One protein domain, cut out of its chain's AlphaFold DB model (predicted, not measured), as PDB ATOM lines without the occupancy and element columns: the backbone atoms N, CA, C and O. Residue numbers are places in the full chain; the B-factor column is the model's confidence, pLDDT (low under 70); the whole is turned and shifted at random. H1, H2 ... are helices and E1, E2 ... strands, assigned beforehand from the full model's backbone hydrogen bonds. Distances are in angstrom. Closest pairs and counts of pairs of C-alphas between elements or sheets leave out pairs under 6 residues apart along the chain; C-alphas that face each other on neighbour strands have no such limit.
ATOM      1  N   ASP A   4     216.806 249.105 200.159       82.31
ATOM      2  CA  ASP A   4     217.904 250.057 200.374       82.31
ATOM      3  C   ASP A   4     217.634 251.016 201.542       82.31
ATOM      4  O   ASP A   4     218.538 251.318 202.321       82.31
ATOM      5  N   GLU A   5     216.378 251.424 201.739       80.06
ATOM      6  CA  GLU A   5     215.959 252.228 202.896       80.06
ATOM      7  C   GLU A   5     216.131 251.443 204.206       80.06
ATOM      8  O   GLU A   5     216.583 251.988 205.215       80.06
ATOM      9  N   LEU A   6     215.817 250.143 204.196       79.56
ATOM     10  CA  LEU A   6     216.019 249.264 205.351       79.56
ATOM     11  C   LEU A   6     217.505 249.031 205.638       79.56
ATOM     12  O   LEU A   6     217.908 249.021 206.803       79.56
ATOM     13  N   ARG A   7     218.334 248.890 204.597       83.69
ATOM     14  CA  ARG A   7     219.793 248.817 204.750       83.69
ATOM     15  C   ARG A   7     220.352 250.075 205.400       83.69
ATOM     16  O   ARG A   7     221.110 249.954 206.358       83.69
ATOM     17  N   ASP A   8     219.950 251.263 204.944       80.19
ATOM     18  CA  ASP A   8     220.401 252.517 205.556       80.19
ATOM     19  C   ASP A   8     219.915 252.646 207.011       80.19
ATOM     20  O   ASP A   8     220.707 252.926 207.915       80.19
ATOM     21  N   ARG A   9     218.645 252.315 207.281       81.44
ATOM     22  CA  ARG A   9     218.068 252.320 208.638       81.44
ATOM     23  C   ARG A   9     218.856 251.442 209.616       81.44
ATOM     24  O   ARG A   9     219.075 251.834 210.768       81.44
ATOM     25  N   TYR A  10     219.290 250.264 209.171       85.69
ATOM     26  CA  TYR A  10     220.004 249.286 209.995       85.69
ATOM     27  C   TYR A  10     221.525 249.287 209.794       85.69
ATOM     28  O   TYR A  10     222.206 248.437 210.367       85.69
ATOM     29  N   ARG A  11     222.095 250.270 209.085       86.50
ATOM     30  CA  ARG A  11     223.536 250.346 208.763       86.50
ATOM     31  C   ARG A  11     224.484 250.308 209.966       86.50
ATOM     32  O   ARG A  11     225.655 250.007 209.812       86.50
ATOM     33  N   ARG A  12     223.992 250.657 211.162       82.56
ATOM     34  CA  ARG A  12     224.764 250.593 212.420       82.56
ATOM     35  C   ARG A  12     224.754 249.208 213.082       82.56
ATOM     36  O   ARG A  12     225.509 249.001 214.017       82.56
ATOM     37  N   LEU A  13     223.865 248.311 212.657       84.06
ATOM     38  CA  LEU A  13     223.776 246.930 213.148       84.06
ATOM     39  C   LEU A  13     224.360 245.934 212.142       84.06
ATOM     40  O   LEU A  13     224.884 244.897 212.534       84.06
ATOM     41  N   ILE A  14     224.226 246.240 210.851       89.69
ATOM     42  CA  ILE A  14     224.643 245.379 209.750       89.69
ATOM     43  C   ILE A  14     226.153 245.520 209.503       89.69
ATOM     44  O   ILE A  14     226.658 246.617 209.282       89.69
ATOM     45  N   SER A  15     226.850 244.389 209.491       89.00
ATOM     46  CA  SER A  15     228.224 244.229 209.021       89.00
ATOM     47  C   SER A  15     228.280 244.215 207.486       89.00
ATOM     48  O   SER A  15     227.344 243.719 206.851       89.00
ATOM     49  N   PRO A  16     229.381 244.693 206.871       84.94
ATOM     50  CA  PRO A  16     229.638 244.527 205.438       84.94
ATOM     51  C   PRO A  16     229.836 243.065 204.998       84.94
ATOM     52  O   PRO A  16     229.940 242.808 203.798       84.94
ATOM     53  N   ASP A  17     229.911 242.114 205.933       87.62
ATOM     54  CA  ASP A  17     230.096 240.701 205.604       87.62
ATOM     55  C   ASP A  17     228.933 240.143 204.768       87.62
ATOM     56  O   ASP A  17     227.760 240.418 205.053       87.62
ATOM     57  N   PRO A  18     229.224 239.302 203.760       88.06
ATOM     58  CA  PRO A  18     228.183 238.638 202.997       88.06
ATOM     59  C   PRO A  18     227.462 237.597 203.862       88.06
ATOM     60  O   PRO A  18     228.091 236.829 204.594       88.06
ATOM     61  N   ALA A  19     226.136 237.535 203.724       89.50
ATOM     62  CA  ALA A  19     225.344 236.449 204.289       89.50
ATOM     63  C   ALA A  19     225.702 235.122 203.604       89.50
ATOM     64  O   ALA A  19     225.873 235.070 202.383       89.50
ATOM     65  N   THR A  20     225.787 234.046 204.378       89.25
ATOM     66  CA  THR A  20     226.007 232.690 203.864       89.25
ATOM     67  C   THR A  20     224.799 231.801 204.135       89.25
ATOM     68  O   THR A  20     223.929 232.111 204.947       89.25
ATOM     69  N   GLU A  21     224.742 230.649 203.467       83.94
ATOM     70  CA  GLU A  21     223.657 229.670 203.642       83.94
ATOM     71  C   GLU A  21     223.578 229.086 205.060       83.94
ATOM     72  O   GLU A  21     222.536 228.573 205.458       83.94
ATOM     73  N   HIS A  22     224.668 229.184 205.825       83.62
ATOM     74  CA  HIS A  22     224.765 228.667 207.188       83.62
ATOM     75  C   HIS A  22     224.255 229.667 208.235       83.62
ATOM     76  O   HIS A  22     224.133 229.315 209.408       83.62
ATOM     77  N   ASP A  23     223.961 230.904 207.832       90.44
ATOM     78  CA  ASP A  23     223.515 231.937 208.755       90.44
ATOM     79  C   ASP A  23     222.043 231.744 209.112       90.44
ATOM     80  O   ASP A  23     221.176 231.570 208.249       90.44
ATOM     81  N   ALA A  24     221.742 231.833 210.407       92.75
ATOM     82  CA  ALA A  24     220.362 231.910 210.852       92.75
ATOM     83  C   ALA A  24     219.708 233.161 210.249       92.75
ATOM     84  O   ALA A  24     220.276 234.252 210.290       92.75
ATOM     85  N   ARG A  25     218.512 232.999 209.682       94.50
ATOM     86  CA  ARG A  25     217.777 234.085 209.031       94.50
ATOM     87  C   ARG A  25     216.813 234.733 210.015       94.50
ATOM     88  O   ARG A  25     216.032 234.036 210.658       94.50
ATOM     89  N   TYR A  26     216.841 236.058 210.087       95.19
ATOM     90  CA  TYR A  26     215.875 236.857 210.831       95.19
ATOM     91  C   TYR A  26     215.049 237.698 209.849       95.19
ATOM     92  O   TYR A  26     215.600 238.599 209.207       95.19
ATOM     93  N   PRO A  27     213.753 237.391 209.679       95.38
ATOM     94  CA  PRO A  27     212.911 238.093 208.725       95.38
ATOM     95  C   PRO A  27     212.564 239.505 209.210       95.38
ATOM     96  O   PRO A  27     212.260 239.718 210.382       95.38
ATOM     97  N   ILE A  28     212.576 240.459 208.283       93.00
ATOM     98  CA  ILE A  28     212.091 241.827 208.465       93.00
ATOM     99  C   ILE A  28     210.822 242.001 207.635       93.00
ATOM    100  O   ILE A  28     210.836 241.792 206.421       93.00
ATOM    101  N   ASP A  29     209.740 242.412 208.289       89.62
ATOM    102  CA  ASP A  29     208.517 242.817 207.605       89.62
ATOM    103  C   ASP A  29     208.707 244.227 207.001       89.62
ATOM    104  O   ASP A  29     209.019 245.172 207.730       89.62
ATOM    105  N   PRO A  30     208.559 244.413 205.676       85.38
ATOM    106  CA  PRO A  30     208.711 245.723 205.045       85.38
ATOM    107  C   PRO A  30     207.516 246.661 205.265       85.38
ATOM    108  O   PRO A  30     207.657 247.863 204.998       85.38
ATOM    109  N   ALA A  31     206.348 246.132 205.646       84.75
ATOM    110  CA  ALA A  31     205.146 246.903 205.951       84.75
ATOM    111  C   ALA A  31     205.213 247.482 207.370       84.75
ATOM    112  O   ALA A  31     204.811 248.625 207.580       84.75
ATOM    113  N   GLU A  32     205.806 246.734 208.300       87.50
ATOM    114  CA  GLU A  32     206.002 247.141 209.692       87.50
ATOM    115  C   GLU A  32     207.451 246.879 210.153       87.50
ATOM    116  O   GLU A  32     207.718 245.988 210.962       87.50
ATOM    117  N   PRO A  33     208.438 247.628 209.624       84.19
ATOM    118  CA  PRO A  33     209.831 247.377 209.956       84.19
ATOM    119  C   PRO A  33     210.138 247.834 211.388       84.19
ATOM    120  O   PRO A  33     209.921 249.012 211.710       84.19
ATOM    121  N   PRO A  34     210.725 246.967 212.236       80.50
ATOM    122  CA  PRO A  34     210.970 247.289 213.635       80.50
ATOM    123  C   PRO A  34     211.868 248.520 213.780       80.50
ATOM    124  O   PRO A  34     212.713 248.839 212.921       80.50
ATOM    125  N   ALA A  35     211.712 249.239 214.889       82.31
ATOM    126  CA  ALA A  35     212.688 250.248 215.274       82.31
ATOM    127  C   ALA A  35     214.063 249.594 215.469       82.31
ATOM    128  O   ALA A  35     214.182 248.418 215.809       82.31
ATOM    129  N   ARG A  36     215.142 250.357 215.262       81.81
ATOM    130  CA  ARG A  36     216.507 249.818 215.375       81.81
ATOM    131  C   ARG A  36     216.775 249.196 216.751       81.81
ATOM    132  O   ARG A  36     217.453 248.180 216.820       81.81
ATOM    133  N   ILE A  37     216.262 249.792 217.829       76.19
ATOM    134  CA  ILE A  37     216.434 249.245 219.183       76.19
ATOM    135  C   ILE A  37     215.570 248.009 219.399       76.19
ATOM    136  O   ILE A  37     216.076 247.039 219.938       76.19
ATOM    137  N   GLU A  38     214.328 247.993 218.918       80.31
ATOM    138  CA  GLU A  38     213.477 246.796 218.995       80.31
ATOM    139  C   GLU A  38     214.134 245.615 218.279       80.31
ATOM    140  O   GLU A  38     214.213 244.519 218.828       80.31
ATOM    141  N   LEU A  39     214.693 245.858 217.089       86.75
ATOM    142  CA  LEU A  39     215.475 244.862 216.365       86.75
ATOM    143  C   LEU A  39     216.708 244.428 217.167       86.75
ATOM    144  O   LEU A  39     216.990 243.240 217.265       86.75
ATOM    145  N   ARG A  40     217.435 245.372 217.769       86.62
ATOM    146  CA  ARG A  40     218.609 245.075 218.597       86.62
ATOM    147  C   ARG A  40     218.254 244.206 219.803       86.62
ATOM    148  O   ARG A  40     218.976 243.256 220.098       86.62
ATOM    149  N   ASP A  41     217.158 244.516 220.483       86.00
ATOM    150  CA  ASP A  41     216.697 243.800 221.667       86.00
ATOM    151  C   ASP A  41     216.197 242.401 221.278       86.00
ATOM    152  O   ASP A  41     216.560 241.422 221.930       86.00
ATOM    153  N   ALA A  42     215.466 242.280 220.166       90.69
ATOM    154  CA  ALA A  42     215.040 240.995 219.613       90.69
ATOM    155  C   ALA A  42     216.233 240.116 219.203       90.69
ATOM    156  O   ALA A  42     216.278 238.935 219.545       90.69
ATOM    157  N   LEU A  43     217.238 240.686 218.532       93.19
ATOM    158  CA  LEU A  43     218.463 239.966 218.177       93.19
ATOM    159  C   LEU A  43     219.268 239.582 219.422       93.19
ATOM    160  O   LEU A  43     219.759 238.462 219.503       93.19
ATOM    161  N   SER A  44     219.352 240.457 220.426       90.81
ATOM    162  CA  SER A  44     220.008 240.147 221.706       90.81
ATOM    163  C   SER A  44     219.330 238.967 222.403       90.81
ATOM    164  O   SER A  44     220.003 238.045 222.861       90.81
ATOM    165  N   GLN A  45     217.995 238.948 222.433       91.19
ATOM    166  CA  GLN A  45     217.226 237.820 222.959       91.19
ATOM    167  C   GLN A  45     217.451 236.545 222.142       91.19
ATOM    168  O   GLN A  45     217.662 235.486 222.730       91.19
ATOM    169  N   LEU A  46     217.473 236.641 220.810       92.94
ATOM    170  CA  LEU A  46     217.752 235.513 219.922       92.94
ATOM    171  C   LEU A  46     219.132 234.912 220.195       92.94
ATOM    172  O   LEU A  46     219.253 233.699 220.353       92.94
ATOM    173  N   PHE A  47     220.162 235.750 220.301       93.06
ATOM    174  CA  PHE A  47     221.511 235.308 220.627       93.06
ATOM    175  C   PHE A  47     221.595 234.719 222.039       93.06
ATOM    176  O   PHE A  47     222.304 233.742 222.236       93.06
ATOM    177  N   ASN A  48     220.869 235.250 223.021       91.69
ATOM    178  CA  ASN A  48     220.842 234.658 224.360       91.69
ATOM    179  C   ASN A  48     220.132 233.295 224.381       91.69
ATOM    180  O   ASN A  48     220.560 232.389 225.089       91.69
ATOM    181  N   ALA A  49     219.063 233.141 223.595       93.38
ATOM    182  CA  ALA A  49     218.327 231.885 223.471       93.38
ATOM    183  C   ALA A  49     219.096 230.821 222.672       93.38
ATOM    184  O   ALA A  49     218.903 229.628 222.897       93.38
ATOM    185  N   ARG A  50     219.956 231.249 221.742       93.06
ATOM    186  CA  ARG A  50     220.744 230.390 220.855       93.06
ATOM    187  C   ARG A  50     222.239 230.707 220.979       93.06
ATOM    188  O   ARG A  50     222.791 231.421 220.133       93.06
ATOM    189  N   PRO A  51     222.907 230.225 222.046       90.06
ATOM    190  CA  PRO A  51     224.319 230.498 222.308       90.06
ATOM    191  C   PRO A  51     225.245 230.079 221.156       90.06
ATOM    192  O   PRO A  51     226.286 230.699 220.973       90.06
ATOM    193  N   GLU A  52     224.845 229.102 220.345       91.81
ATOM    194  CA  GLU A  52     225.584 228.602 219.184       91.81
ATOM    195  C   GLU A  52     225.608 229.551 217.975       91.81
ATOM    196  O   GLU A  52     226.383 229.337 217.046       91.81
ATOM    197  N   LEU A  53     224.750 230.576 217.951       91.94
ATOM    198  CA  LEU A  53     224.736 231.570 216.881       91.94
ATOM    199  C   LEU A  53     225.713 232.701 217.193       91.94
ATOM    200  O   LEU A  53     225.543 233.409 218.183       91.94
ATOM    201  N   ASP A  54     226.668 232.936 216.300       91.00
ATOM    202  CA  ASP A  54     227.564 234.099 216.385       91.00
ATOM    203  C   ASP A  54     227.124 235.250 215.477       91.00
ATOM    204  O   ASP A  54     227.435 236.416 215.737       91.00
ATOM    205  N   ARG A  55     226.351 234.937 214.434       94.56
ATOM    206  CA  ARG A  55     225.825 235.909 213.477       94.56
ATOM    207  C   ARG A  55     224.475 235.488 212.906       94.56
ATOM    208  O   ARG A  55     224.130 234.308 212.897       94.56
ATOM    209  N   VAL A  56     223.718 236.472 212.439       95.88
ATOM    210  CA  VAL A  56     222.356 236.321 211.911       95.88
ATOM    211  C   VAL A  56     222.208 237.182 210.662       95.88
ATOM    212  O   VAL A  56     222.579 238.354 210.669       95.88
ATOM    213  N   ALA A  57     221.644 236.626 209.593       96.50
ATOM    214  CA  ALA A  57     221.326 237.363 208.377       96.50
ATOM    215  C   ALA A  57     219.936 238.005 208.494       96.50
ATOM    216  O   ALA A  57     218.935 237.307 208.659       96.50
ATOM    217  N   LEU A  58     219.862 239.331 208.374       95.56
ATOM    218  CA  LEU A  58     218.599 240.049 208.224       95.56
ATOM    219  C   LEU A  58     218.099 239.866 206.796       95.56
ATOM    220  O   LEU A  58     218.815 240.187 205.842       95.56
ATOM    221  N   VAL A  59     216.875 239.372 206.642       95.19
ATOM    222  CA  VAL A  59     216.300 239.065 205.327       95.19
ATOM    223  C   VAL A  59     214.954 239.744 205.124       95.19
ATOM    224  O   VAL A  59     214.147 239.848 206.042       95.19
ATOM    225  N   LEU A  60     214.708 240.184 203.896       92.31
ATOM    226  CA  LEU A  60     213.426 240.668 203.409       92.31
ATOM    227  C   LEU A  60     212.953 239.717 202.305       92.31
ATOM    228  O   LEU A  60     213.447 239.776 201.177       92.31
ATOM    229  N   GLY A  61     212.039 238.804 202.639       88.00
ATOM    230  CA  GLY A  61     211.756 237.652 201.779       88.00
ATOM    231  C   GLY A  61     213.041 236.857 201.525       88.00
ATOM    232  O   GLY A  61     213.710 236.451 202.474       88.00
ATOM    233  N   ASP A  62     213.424 236.713 200.255       86.12
ATOM    234  CA  ASP A  62     214.671 236.049 199.842       86.12
ATOM    235  C   ASP A  62     215.880 236.998 199.735       86.12
ATOM    236  O   ASP A  62     216.992 236.570 199.427       86.12
ATOM    237  N   THR A  63     215.693 238.296 199.987       89.56
ATOM    238  CA  THR A  63     216.761 239.296 199.857       89.56
ATOM    239  C   THR A  63     217.501 239.479 201.175       89.56
ATOM    240  O   THR A  63     216.916 239.908 202.166       89.56
ATOM    241  N   ALA A  64     218.813 239.242 201.182       91.69
ATOM    242  CA  ALA A  64     219.656 239.590 202.322       91.69
ATOM    243  C   ALA A  64     219.844 241.116 202.418       91.69
ATOM    244  O   ALA A  64     220.367 241.769 201.505       91.69
ATOM    245  N   LEU A  65     219.429 241.688 203.547       90.62
ATOM    246  CA  LEU A  65     219.690 243.084 203.893       90.62
ATOM    247  C   LEU A  65     221.122 243.237 204.418       90.62
ATOM    248  O   LEU A  65     221.803 244.181 204.027       90.62
ATOM    249  N   GLY A  66     221.584 242.276 205.224       92.88
ATOM    250  CA  GLY A  66     222.970 242.140 205.674       92.88
ATOM    251  C   GLY A  66     223.088 241.297 206.946       92.88
ATOM    252  O   GLY A  66     222.105 240.700 207.381       92.88
ATOM    253  N   VAL A  67     224.284 241.216 207.531       95.69
ATOM    254  CA  VAL A  67     224.583 240.306 208.652       95.69
ATOM    255  C   VAL A  67     224.776 241.075 209.954       95.69
ATOM    256  O   VAL A  67     225.473 242.078 209.973       95.69
ATOM    257  N   VAL A  68     224.206 240.599 211.059       94.12
ATOM    258  CA  VAL A  68     224.441 241.139 212.407       94.12
ATOM    259  C   VAL A  68     225.239 240.127 213.214       94.12
ATOM    260  O   VAL A  68     224.841 238.969 213.323       94.12
ATOM    261  N   HIS A  69     226.348 240.568 213.805       92.50
ATOM    262  CA  HIS A  69     227.165 239.753 214.708       92.50
ATOM    263  C   HIS A  69     226.748 239.964 216.157       92.50
ATOM    264  O   HIS A  69     226.451 241.090 216.558       92.50
ATOM    265  N   ARG A  70     226.825 238.911 216.976       90.38
ATOM    266  CA  ARG A  70     226.608 239.005 218.428       90.38
ATOM    267  C   ARG A  70     227.500 240.079 219.058       90.38
ATOM    268  O   ARG A  70     227.024 240.864 219.873       90.38
ATOM    269  N   ALA A  71     228.766 240.144 218.641       86.19
ATOM    270  CA  ALA A  71     229.745 241.099 219.164       86.19
ATOM    271  C   ALA A  71     229.312 242.569 218.989       86.19
ATOM    272  O   ALA A  71     229.563 243.391 219.869       86.19
ATOM    273  N   ALA A  72     228.592 242.884 217.906       81.12
ATOM    274  CA  ALA A  72     228.092 244.231 217.627       81.12
ATOM    275  C   ALA A  72     226.957 244.666 218.575       81.12
ATOM    276  O   ALA A  72     226.640 245.849 218.667       81.12
ATOM    277  N   LEU A  73     226.329 243.722 219.285       81.75
ATOM    278  CA  LEU A  73     225.260 244.001 220.250       81.75
ATOM    279  C   LEU A  73     225.784 244.184 221.680       81.75
ATOM    280  O   LEU A  73     225.089 244.762 222.514       81.75
ATOM    281  N   THR A  74     226.992 243.690 221.959       70.06
ATOM    282  CA  THR A  74     227.673 243.806 223.258       70.06
ATOM    283  C   THR A  74     228.431 245.114 223.447       70.06
ATOM    284  O   THR A  74     228.779 245.435 224.583       70.06
TER     285      THR A  74
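This is residues 4 to 74 of the 144 residues of an uncharacterized protein of Kitasatospora kifunensis (UniProt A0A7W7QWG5). A small three-stranded sheet is covered on one face by two helices, H2 slantwise to the strands and H1 along them, making two layers; tiny H3 follows E3. The 71 printed residues run H1, E1, H2, E2, E3, H3, a mixed class; the mixed sheet's order is E1, E2, E3. The whole is compact, radius of gyration of the C-alphas 11.0 A, spanning 29 by 25 by 18 A.

E1 is residues 24 to 27, E2 55 to 60, E3 63 to 69, 18.1 A long. H2 is residues 36 to 49, 19.8 A. H1, residues 4 to 10, begins at C-alpha (217.904, 250.057, 200.374); H3, residues 71 to 74, ends at (227.673, 243.806, 223.258).

E1 and E2 are parallel, N 57 and O 24 2.8 A apart. Hairpin E2 and E3 is antiparallel, N 58 and O 66 2.8 A apart. E1, H2, E2 form a strand-helix-strand unit, parallel strands joined through a helix, with a right-handed crossover. H1 and H2 are close but not clearly touching, closest C-alphas Tyr 10 and Arg 36, 6.4 A. H1 and H2 have every O i to N i+4 pair within hydrogen-bond range; H3 is too short for one.

The printed part has no cut; link H1 to E1 is long, 13 residues. No printed residue is under pLDDT 70.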